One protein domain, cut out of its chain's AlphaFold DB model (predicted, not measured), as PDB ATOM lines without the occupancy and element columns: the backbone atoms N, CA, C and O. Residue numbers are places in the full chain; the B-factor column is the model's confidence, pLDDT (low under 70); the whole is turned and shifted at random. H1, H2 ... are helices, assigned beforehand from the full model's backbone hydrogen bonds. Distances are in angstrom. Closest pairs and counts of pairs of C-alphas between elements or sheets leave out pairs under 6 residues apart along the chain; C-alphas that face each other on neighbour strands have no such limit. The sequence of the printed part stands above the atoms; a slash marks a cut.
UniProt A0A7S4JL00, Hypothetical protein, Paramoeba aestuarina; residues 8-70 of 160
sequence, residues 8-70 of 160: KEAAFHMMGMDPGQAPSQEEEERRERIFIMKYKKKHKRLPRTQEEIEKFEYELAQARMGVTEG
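This is residues 8 to 70 of the 160 residues of the protein "Hypothetical protein" of Paramoeba aestuarina (UniProt A0A7S4JL00). A short helix, H1, sits off at one end of the long axis, joined by a winding link to two longer helices, H2 and H3, that cross loosely. Residues 48 to 54 stick out from this pair. The printed part has 63 residues with three named helices, H1, H2 and H3 in chain order, and no named strand: all helix. It is loose, with a radius of gyration of the C-alphas of 14.5 A, and elongated, spanning 40 by 24 by 21 A.

H1, residues 8 to 14, is apart from H2, residues 25 to 43, and from H3, residues 50 to 65. H2 and H3 are close but not clearly touching; their closest C-alphas, those of Phe 35 and Leu 60, are 7.1 A apart. They run opposite ways at a steep tilt of 50 degrees. In H1, H2 and H3 every O i to N i+4 pair is within hydrogen-bond range.

H1 begins at C-alpha 8 (25.429, -11.118, 29.127) and measures 10.0 A from first to last C-alpha. H2 measures 26.7 A. H3 measures 22.7 A and ends at C-alpha 65 (40.071, -11.828, 25.719).

The two C-alphas farthest apart, those of Met 14 and Lys 44, are 41.6 A apart. The printed part has no cut, and both links are short. The pLDDT is under 70 at residues 8 to 9, 11 to 13, 16 to 23 and 65 to 70.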
ATOM      1  N   LYS A   8      24.456 -10.195  29.726       63.00
ATOM      2  CA  LYS A   8      25.429 -11.118  29.127       63.00
ATOM      3  C   LYS A   8      24.797 -11.893  27.973       63.00
ATOM      4  O   LYS A   8      25.366 -11.926  26.888       63.00
ATOM      5  N   GLU A   9      23.609 -12.451  28.177       64.56
ATOM      6  CA  GLU A   9      22.880 -13.211  27.155       64.56
ATOM      7  C   GLU A   9      22.518 -12.350  25.932       64.56
ATOM      8  O   GLU A   9      22.742 -12.758  24.790       64.56
ATOM      9  N   ALA A  10      22.063 -11.111  26.153       70.69
ATOM     10  CA  ALA A  10      21.801 -10.147  25.088       70.69
ATOM     11  C   ALA A  10      23.075  -9.784  24.302       70.69
ATOM     12  O   ALA A  10      23.031  -9.701  23.074       70.69
ATOM     13  N   ALA A  11      24.215  -9.623  24.982       66.12
ATOM     14  CA  ALA A  11      25.499  -9.358  24.334       66.12
ATOM     15  C   ALA A  11      25.977 -10.544  23.475       66.12
ATOM     16  O   ALA A  11      26.428 -10.330  22.350       66.12
ATOM     17  N   PHE A  12      25.819 -11.788  23.949       61.91
ATOM     18  CA  PHE A  12      26.129 -12.992  23.164       61.91
ATOM     19  C   PHE A  12      25.289 -13.070  21.884       61.91
ATOM     20  O   PHE A  12      25.831 -13.293  20.799       61.91
ATOM     21  N   HIS A  13      23.986 -12.789  21.984       68.19
ATOM     22  CA  HIS A  13      23.083 -12.821  20.835       68.19
ATOM     23  C   HIS A  13      23.381 -11.706  19.816       68.19
ATOM     24  O   HIS A  13      23.348 -11.945  18.609       68.19
ATOM     25  N   MET A  14      23.740 -10.502  20.275       72.75
ATOM     26  CA  MET A  14      24.117  -9.389  19.390       72.75
ATOM     27  C   MET A  14      25.433  -9.629  18.635       72.75
ATOM     28  O   MET A  14      25.611  -9.091  17.544       72.75
ATOM     29  N   MET A  15      26.335 -10.448  19.181       70.31
ATOM     30  CA  MET A  15      27.612 -10.805  18.551       70.31
ATOM     31  C   MET A  15      27.546 -12.092  17.709       70.31
ATOM     32  O   MET A  15      28.568 -12.522  17.181       70.31
ATOM     33  N   GLY A  16      26.364 -12.709  17.561       65.00
ATOM     34  CA  GLY A  16      26.190 -13.944  16.785       65.00
ATOM     35  C   GLY A  16      26.943 -15.150  17.360       65.00
ATOM     36  O   GLY A  16      27.238 -16.093  16.629       65.00
ATOM     37  N   MET A  17      27.286 -15.107  18.649       62.97
ATOM     38  CA  MET A  17      27.980 -16.178  19.357       62.97
ATOM     39  C   MET A  17      26.948 -17.089  20.026       62.97
ATOM     40  O   MET A  17      25.996 -16.601  20.637       62.97
ATOM     41  N   ASP A  18      27.127 -18.408  19.921       60.09
ATOM     42  CA  ASP A  18      26.245 -19.369  20.586       60.09
ATOM     43  C   ASP A  18      26.431 -19.251  22.116       60.09
ATOM     44  O   ASP A  18      27.557 -19.424  22.603       60.09
ATOM     45  N   PRO A  19      25.373 -18.952  22.898       56.44
ATOM     46  CA  PRO A  19      25.470 -18.837  24.354       56.44
ATOM     47  C   PRO A  19      25.955 -20.133  25.030       56.44
ATOM     48  O   PRO A  19      26.442 -20.083  26.158       56.44
ATOM     49  N   GLY A  20      25.899 -21.282  24.342       62.34
ATOM     50  CA  GLY A  20      26.468 -22.552  24.796       62.34
ATOM     51  C   GLY A  20      27.998 -22.662  24.704       62.34
ATOM     52  O   GLY A  20      28.553 -23.652  25.174       62.34
ATOM     53  N   GLN A  21      28.693 -21.681  24.114       58.94
ATOM     54  CA  GLN A  21      30.161 -21.662  23.986       58.94
ATOM     55  C   GLN A  21      30.862 -20.742  24.995       58.94
ATOM     56  O   GLN A  21      32.093 -20.645  24.986       58.94
ATOM     57  N   ALA A  22      30.112 -20.063  25.869       60.84
ATOM     58  CA  ALA A  22      30.712 -19.321  26.966       60.84
ATOM     59  C   ALA A  22      31.463 -20.303  27.891       60.84
ATOM     60  O   ALA A  22      30.884 -21.321  28.281       60.84
ATOM     61  N   PRO A  23      32.737 -20.038  28.243       66.12
ATOM     62  CA  PRO A  23      33.450 -20.885  29.187       66.12
ATOM     63  C   PRO A  23      32.678 -20.918  30.505       66.12
ATOM     64  O   PRO A  23      32.219 -19.887  30.999       66.12
ATOM     65  N   SER A  24      32.519 -22.113  31.066       79.44
ATOM     66  CA  SER A  24      31.891 -22.268  32.373       79.44
ATOM     67  C   SER A  24      32.685 -21.508  33.439       79.44
ATOM     68  O   SER A  24      33.899 -21.323  33.319       79.44
ATOM     69  N   GLN A  25      32.012 -21.103  34.519       75.75
ATOM     70  CA  GLN A  25      32.661 -20.410  35.635       75.75
ATOM     71  C   GLN A  25      33.882 -21.193  36.161       75.75
ATOM     72  O   GLN A  25      34.919 -20.606  36.463       75.75
ATOM     73  N   GLU A  26      33.805 -22.529  36.197       79.12
ATOM     74  CA  GLU A  26      34.922 -23.382  36.618       79.12
ATOM     75  C   GLU A  26      36.128 -23.292  35.663       79.12
ATOM     76  O   GLU A  26      37.284 -23.310  36.095       79.12
ATOM     77  N   GLU A  27      35.888 -23.178  34.356       77.56
ATOM     78  CA  GLU A  27      36.946 -23.023  33.356       77.56
ATOM     79  C   GLU A  27      37.591 -21.638  33.409       77.56
ATOM     80  O   GLU A  27      38.810 -21.533  33.245       77.56
ATOM     81  N   GLU A  28      36.807 -20.592  33.671       77.44
ATOM     82  CA  GLU A  28      37.315 -19.235  33.879       77.44
ATOM     83  C   GLU A  28      38.207 -19.176  35.130       77.44
ATOM     84  O   GLU A  28      39.379 -18.799  35.037       77.44
ATOM     85  N   GLU A  29      37.731 -19.699  36.264       81.75
ATOM     86  CA  GLU A  29      38.515 -19.801  37.500       81.75
ATOM     87  C   GLU A  29      39.796 -20.636  37.307       81.75
ATOM     88  O   GLU A  29      40.867 -20.305  37.830       81.75
ATOM     89  N   ARG A  30      39.727 -21.725  36.528       83.00
ATOM     90  CA  ARG A  30      40.896 -22.552  36.192       83.00
ATOM     91  C   ARG A  30      41.922 -21.760  35.377       83.00
ATOM     92  O   ARG A  30      43.119 -21.853  35.665       83.00
ATOM     93  N   ARG A  31      41.483 -20.972  34.390       79.81
ATOM     94  CA  ARG A  31      42.354 -20.109  33.569       79.81
ATOM     95  C   ARG A  31      43.020 -19.025  34.411       79.81
ATOM     96  O   ARG A  31      44.232 -18.841  34.300       79.81
ATOM     97  N   GLU A  32      42.276 -18.388  35.308       83.19
ATOM     98  CA  GLU A  32      42.808 -17.381  36.232       83.19
ATOM     99  C   GLU A  32      43.865 -17.953  37.171       83.19
ATOM    100  O   GLU A  32      44.954 -17.391  37.308       83.19
ATOM    101  N   ARG A  33      43.602 -19.119  37.776       87.19
ATOM    102  CA  ARG A  33      44.584 -19.793  38.638       87.19
ATOM    103  C   ARG A  33      45.867 -20.116  37.878       87.19
ATOM    104  O   ARG A  33      46.959 -19.903  38.407       87.19
ATOM    105  N   ILE A  34      45.757 -20.594  36.636       87.31
ATOM    106  CA  ILE A  34      46.918 -20.860  35.773       87.31
ATOM    107  C   ILE A  34      47.681 -19.563  35.477       87.31
ATOM    108  O   ILE A  34      48.912 -19.555  35.558       87.31
ATOM    109  N   PHE A  35      46.978 -18.470  35.172       86.75
ATOM    110  CA  PHE A  35      47.591 -17.168  34.921       86.75
ATOM    111  C   PHE A  35      48.341 -16.649  36.154       86.75
ATOM    112  O   PHE A  35      49.532 -16.360  36.063       86.75
ATOM    113  N   ILE A  36      47.701 -16.643  37.329       86.50
ATOM    114  CA  ILE A  36      48.318 -16.241  38.604       86.50
ATOM    115  C   ILE A  36      49.581 -17.065  38.878       86.50
ATOM    116  O   ILE A  36      50.612 -16.520  39.276       86.50
ATOM    117  N   MET A  37      49.531 -18.380  38.650       88.88
ATOM    118  CA  MET A  37      50.686 -19.266  38.836       88.88
ATOM    119  C   MET A  37      51.837 -18.919  37.881       88.88
ATOM    120  O   MET A  37      52.990 -18.832  38.314       88.88
ATOM    121  N   LYS A  38      51.544 -18.664  36.598       89.75
ATOM    122  CA  LYS A  38      52.543 -18.227  35.606       89.75
ATOM    123  C   LYS A  38      53.127 -16.857  35.955       89.75
ATOM    124  O   LYS A  38      54.347 -16.693  35.908       89.75
ATOM    125  N   TYR A  39      52.287 -15.914  36.367       85.19
ATOM    126  CA  TYR A  39      52.696 -14.573  36.769       85.19
ATOM    127  C   TYR A  39      53.629 -14.618  37.986       85.19
ATOM    128  O   TYR A  39      54.738 -14.086  37.936       85.19
ATOM    129  N   LYS A  40      53.252 -15.359  39.040       89.88
ATOM    130  CA  LYS A  40      54.109 -15.603  40.216       89.88
ATOM    131  C   LYS A  40      55.453 -16.211  39.830       89.88
ATOM    132  O   LYS A  40      56.478 -15.806  40.370       89.88
ATOM    133  N   LYS A  41      55.467 -17.166  38.894       91.75
ATOM    134  CA  LYS A  41      56.703 -17.797  38.412       91.75
ATOM    135  C   LYS A  41      57.607 -16.798  37.679       91.75
ATOM    136  O   LYS A  41      58.811 -16.799  37.918       91.75
ATOM    137  N   LYS A  42      57.037 -15.942  36.823       88.75
ATOM    138  CA  LYS A  42      57.765 -14.925  36.043       88.75
ATOM    139  C   LYS A  42      58.317 -13.807  36.933       88.75
ATOM    140  O   LYS A  42      59.491 -13.467  36.836       88.75
ATOM    141  N   HIS A  43      57.492 -13.279  37.834       86.06
ATOM    142  CA  HIS A  43      57.814 -12.095  38.636       86.06
ATOM    143  C   HIS A  43      58.326 -12.413  40.049       86.06
ATOM    144  O   HIS A  43      58.656 -11.500  40.804       86.06
ATOM    145  N   LYS A  44      58.409 -13.698  40.427       88.69
ATOM    146  CA  LYS A  44      58.823 -14.221  41.750       88.69
ATOM    147  C   LYS A  44      57.969 -13.760  42.941       88.69
ATOM    148  O   LYS A  44      58.223 -14.176  44.068       88.69
ATOM    149  N   ARG A  45      56.962 -12.915  42.717       88.38
ATOM    150  CA  ARG A  45      56.020 -12.409  43.719       88.38
ATOM    151  C   ARG A  45      54.723 -11.956  43.058       88.38
ATOM    152  O   ARG A  45      54.670 -11.757  41.848       88.38
ATOM    153  N   LEU A  46      53.693 -11.785  43.879       87.00
ATOM    154  CA  LEU A  46      52.458 -11.108  43.487       87.00
ATOM    155  C   LEU A  46      52.656  -9.581  43.429       87.00
ATOM    156  O   LEU A  46      53.599  -9.070  44.056       87.00
ATOM    157  N   PRO A  47      51.789  -8.864  42.691       87.50
ATOM    158  CA  PRO A  47      51.742  -7.409  42.745       87.50
ATOM    159  C   PRO A  47      51.398  -6.946  44.169       87.50
ATOM    160  O   PRO A  47      50.651  -7.618  44.882       87.50
ATOM    161  N   ARG A  48      52.012  -5.846  44.615       85.50
ATOM    162  CA  ARG A  48      51.850  -5.299  45.975       85.50
ATOM    163  C   ARG A  48      51.514  -3.814  45.994       85.50
ATOM    164  O   ARG A  48      50.908  -3.364  46.960       85.50
ATOM    165  N   THR A  49      51.937  -3.057  44.987       90.12
ATOM    166  CA  THR A  49      51.539  -1.652  44.832       90.12
ATOM    167  C   THR A  49      50.270  -1.555  43.992       90.12
ATOM    168  O   THR A  49      49.973  -2.461  43.215       90.12
ATOM    169  N   GLN A  50      49.544  -0.446  44.123       81.12
ATOM    170  CA  GLN A  50      48.330  -0.195  43.346       81.12
ATOM    171  C   GLN A  50      48.596  -0.275  41.831       81.12
ATOM    172  O   GLN A  50      47.918  -1.014  41.128       81.12
ATOM    173  N   GLU A  51      49.667   0.367  41.359       86.88
ATOM    174  CA  GLU A  51      50.097   0.315  39.953       86.88
ATOM    175  C   GLU A  51      50.426  -1.114  39.477       86.88
ATOM    176  O   GLU A  51      50.149  -1.490  38.340       86.88
ATOM    177  N   GLU A  52      51.017  -1.944  40.345       85.44
ATOM    178  CA  GLU A  52      51.313  -3.343  40.018       85.44
ATOM    179  C   GLU A  52      50.039  -4.191  39.944       85.44
ATOM    180  O   GLU A  52      49.983  -5.130  39.149       85.44
ATOM    181  N   ILE A  53      49.044  -3.891  40.784       82.88
ATOM    182  CA  ILE A  53      47.746  -4.575  40.797       82.88
ATOM    183  C   ILE A  53      46.978  -4.227  39.523       82.88
ATOM    184  O   ILE A  53      46.553  -5.135  38.817       82.88
ATOM    185  N   GLU A  54      46.898  -2.944  39.172       83.50
ATOM    186  CA  GLU A  54      46.240  -2.476  37.947       83.50
ATOM    187  C   GLU A  54      46.879  -3.087  36.696       83.50
ATOM    188  O   GLU A  54      46.188  -3.591  35.809       83.50
ATOM    189  N   LYS A  55      48.217  -3.141  36.652       86.81
ATOM    190  CA  LYS A  55      48.936  -3.809  35.565       86.81
ATOM    191  C   LYS A  55      48.631  -5.309  35.500       86.81
ATOM    192  O   LYS A  55      48.456  -5.851  34.411       86.81
ATOM    193  N   PHE A  56      48.564  -5.988  36.644       87.44
ATOM    194  CA  PHE A  56      48.236  -7.412  36.707       87.44
ATOM    195  C   PHE A  56      46.801  -7.699  36.241       87.44
ATOM    196  O   PHE A  56      46.584  -8.642  35.481       87.44
ATOM    197  N   GLU A  57      45.830  -6.886  36.662       85.69
ATOM    198  CA  GLU A  57      44.431  -6.997  36.232       85.69
ATOM    199  C   GLU A  57      44.281  -6.747  34.732       85.69
ATOM    200  O   GLU A  57      43.539  -7.464  34.059       85.69
ATOM    201  N   TYR A  58      45.043  -5.797  34.189       81.19
ATOM    202  CA  TYR A  58      45.096  -5.539  32.756       81.19
ATOM    203  C   TYR A  58      45.659  -6.734  31.970       81.19
ATOM    204  O   TYR A  58      45.021  -7.195  31.022       81.19
ATOM    205  N   GLU A  59      46.801  -7.294  32.383       83.25
ATOM    206  CA  GLU A  59      47.374  -8.490  31.742       83.25
ATOM    207  C   GLU A  59      46.426  -9.705  31.851       83.25
ATOM    208  O   GLU A  59      46.299 -10.494  30.910       83.25
ATOM    209  N   LEU A  60      45.707  -9.848  32.973       83.81
ATOM    210  CA  LEU A  60      44.697 -10.893  33.146       83.81
ATOM    211  C   LEU A  60      43.494 -10.683  32.212       83.81
ATOM    212  O   LEU A  60      43.021 -11.641  31.601       83.81
ATOM    213  N   ALA A  61      43.011  -9.447  32.069       79.38
ATOM    214  CA  ALA A  61      41.923  -9.107  31.157       79.38
ATOM    215  C   ALA A  61      42.301  -9.375  29.691       79.38
ATOM    216  O   ALA A  61      41.503  -9.949  28.948       79.38
ATOM    217  N   GLN A  62      43.535  -9.054  29.288       76.44
ATOM    218  CA  GLN A  62      44.060  -9.412  27.966       76.44
ATOM    219  C   GLN A  62      44.066 -10.932  27.750       76.44
ATOM    220  O   GLN A  62      43.591 -11.417  26.722       76.44
ATOM    221  N   ALA A  63      44.525 -11.696  28.749       76.06
ATOM    222  CA  ALA A  63      44.525 -13.155  28.693       76.06
ATOM    223  C   ALA A  63      43.105 -13.750  28.612       76.06
ATOM    224  O   ALA A  63      42.918 -14.769  27.945       76.06
ATOM    225  N   ARG A  64      42.100 -13.124  29.247       73.88
ATOM    226  CA  ARG A  64      40.684 -13.525  29.125       73.88
ATOM    227  C   ARG A  64      40.134 -13.284  27.717       73.88
ATOM    228  O   ARG A  64      39.383 -14.118  27.221       73.88
ATOM    229  N   MET A  65      40.525 -12.185  27.070       68.50
ATOM    230  CA  MET A  65      40.071 -11.828  25.719       68.50
ATOM    231  C   MET A  65      40.823 -12.557  24.594       68.50
ATOM    232  O   MET A  65      40.448 -12.422  23.433       68.50
ATOM    233  N   GLY A  66      41.863 -13.337  24.910       63.06
ATOM    234  CA  GLY A  66      42.629 -14.086  23.908       63.06
ATOM    235  C   GLY A  66      43.463 -13.204  22.973       63.06
ATOM    236  O   GLY A  66      43.876 -13.672  21.917       63.06
ATOM    237  N   VAL A  67      43.718 -11.951  23.359       56.34
ATOM    238  CA  VAL A  67      44.542 -11.017  22.585       56.34
ATOM    239  C   VAL A  67      46.003 -11.416  22.770       56.34
ATOM    240  O   VAL A  67      46.526 -11.388  23.886       56.34
ATOM    241  N   THR A  68      46.655 -11.841  21.691       49.31
ATOM    242  CA  THR A  68      48.088 -12.156  21.711       49.31
ATOM    243  C   THR A  68      48.922 -10.909  21.427       49.31
ATOM    244  O   THR A  68      48.465  -9.997  20.739       49.31
ATOM    245  N   GLU A  69      50.146 -10.858  21.965       46.09
ATOM    246  CA  GLU A  69      51.133  -9.815  21.655       46.09
ATOM    247  C   GLU A  69      51.387  -9.801  20.131       46.09
ATOM    248  O   GLU A  69      52.126 -10.636  19.613       46.09
ATOM    249  N   GLY A  70      50.718  -8.901  19.404       50.12
ATOM    250  CA  GLY A  70      50.783  -8.822  17.940       50.12
ATOM    251  C   GLY A  70      49.529  -8.261  17.263       50.12
ATOM    252  O   GLY A  70      49.628  -7.753  16.149       50.12
TER     253      GLY A  70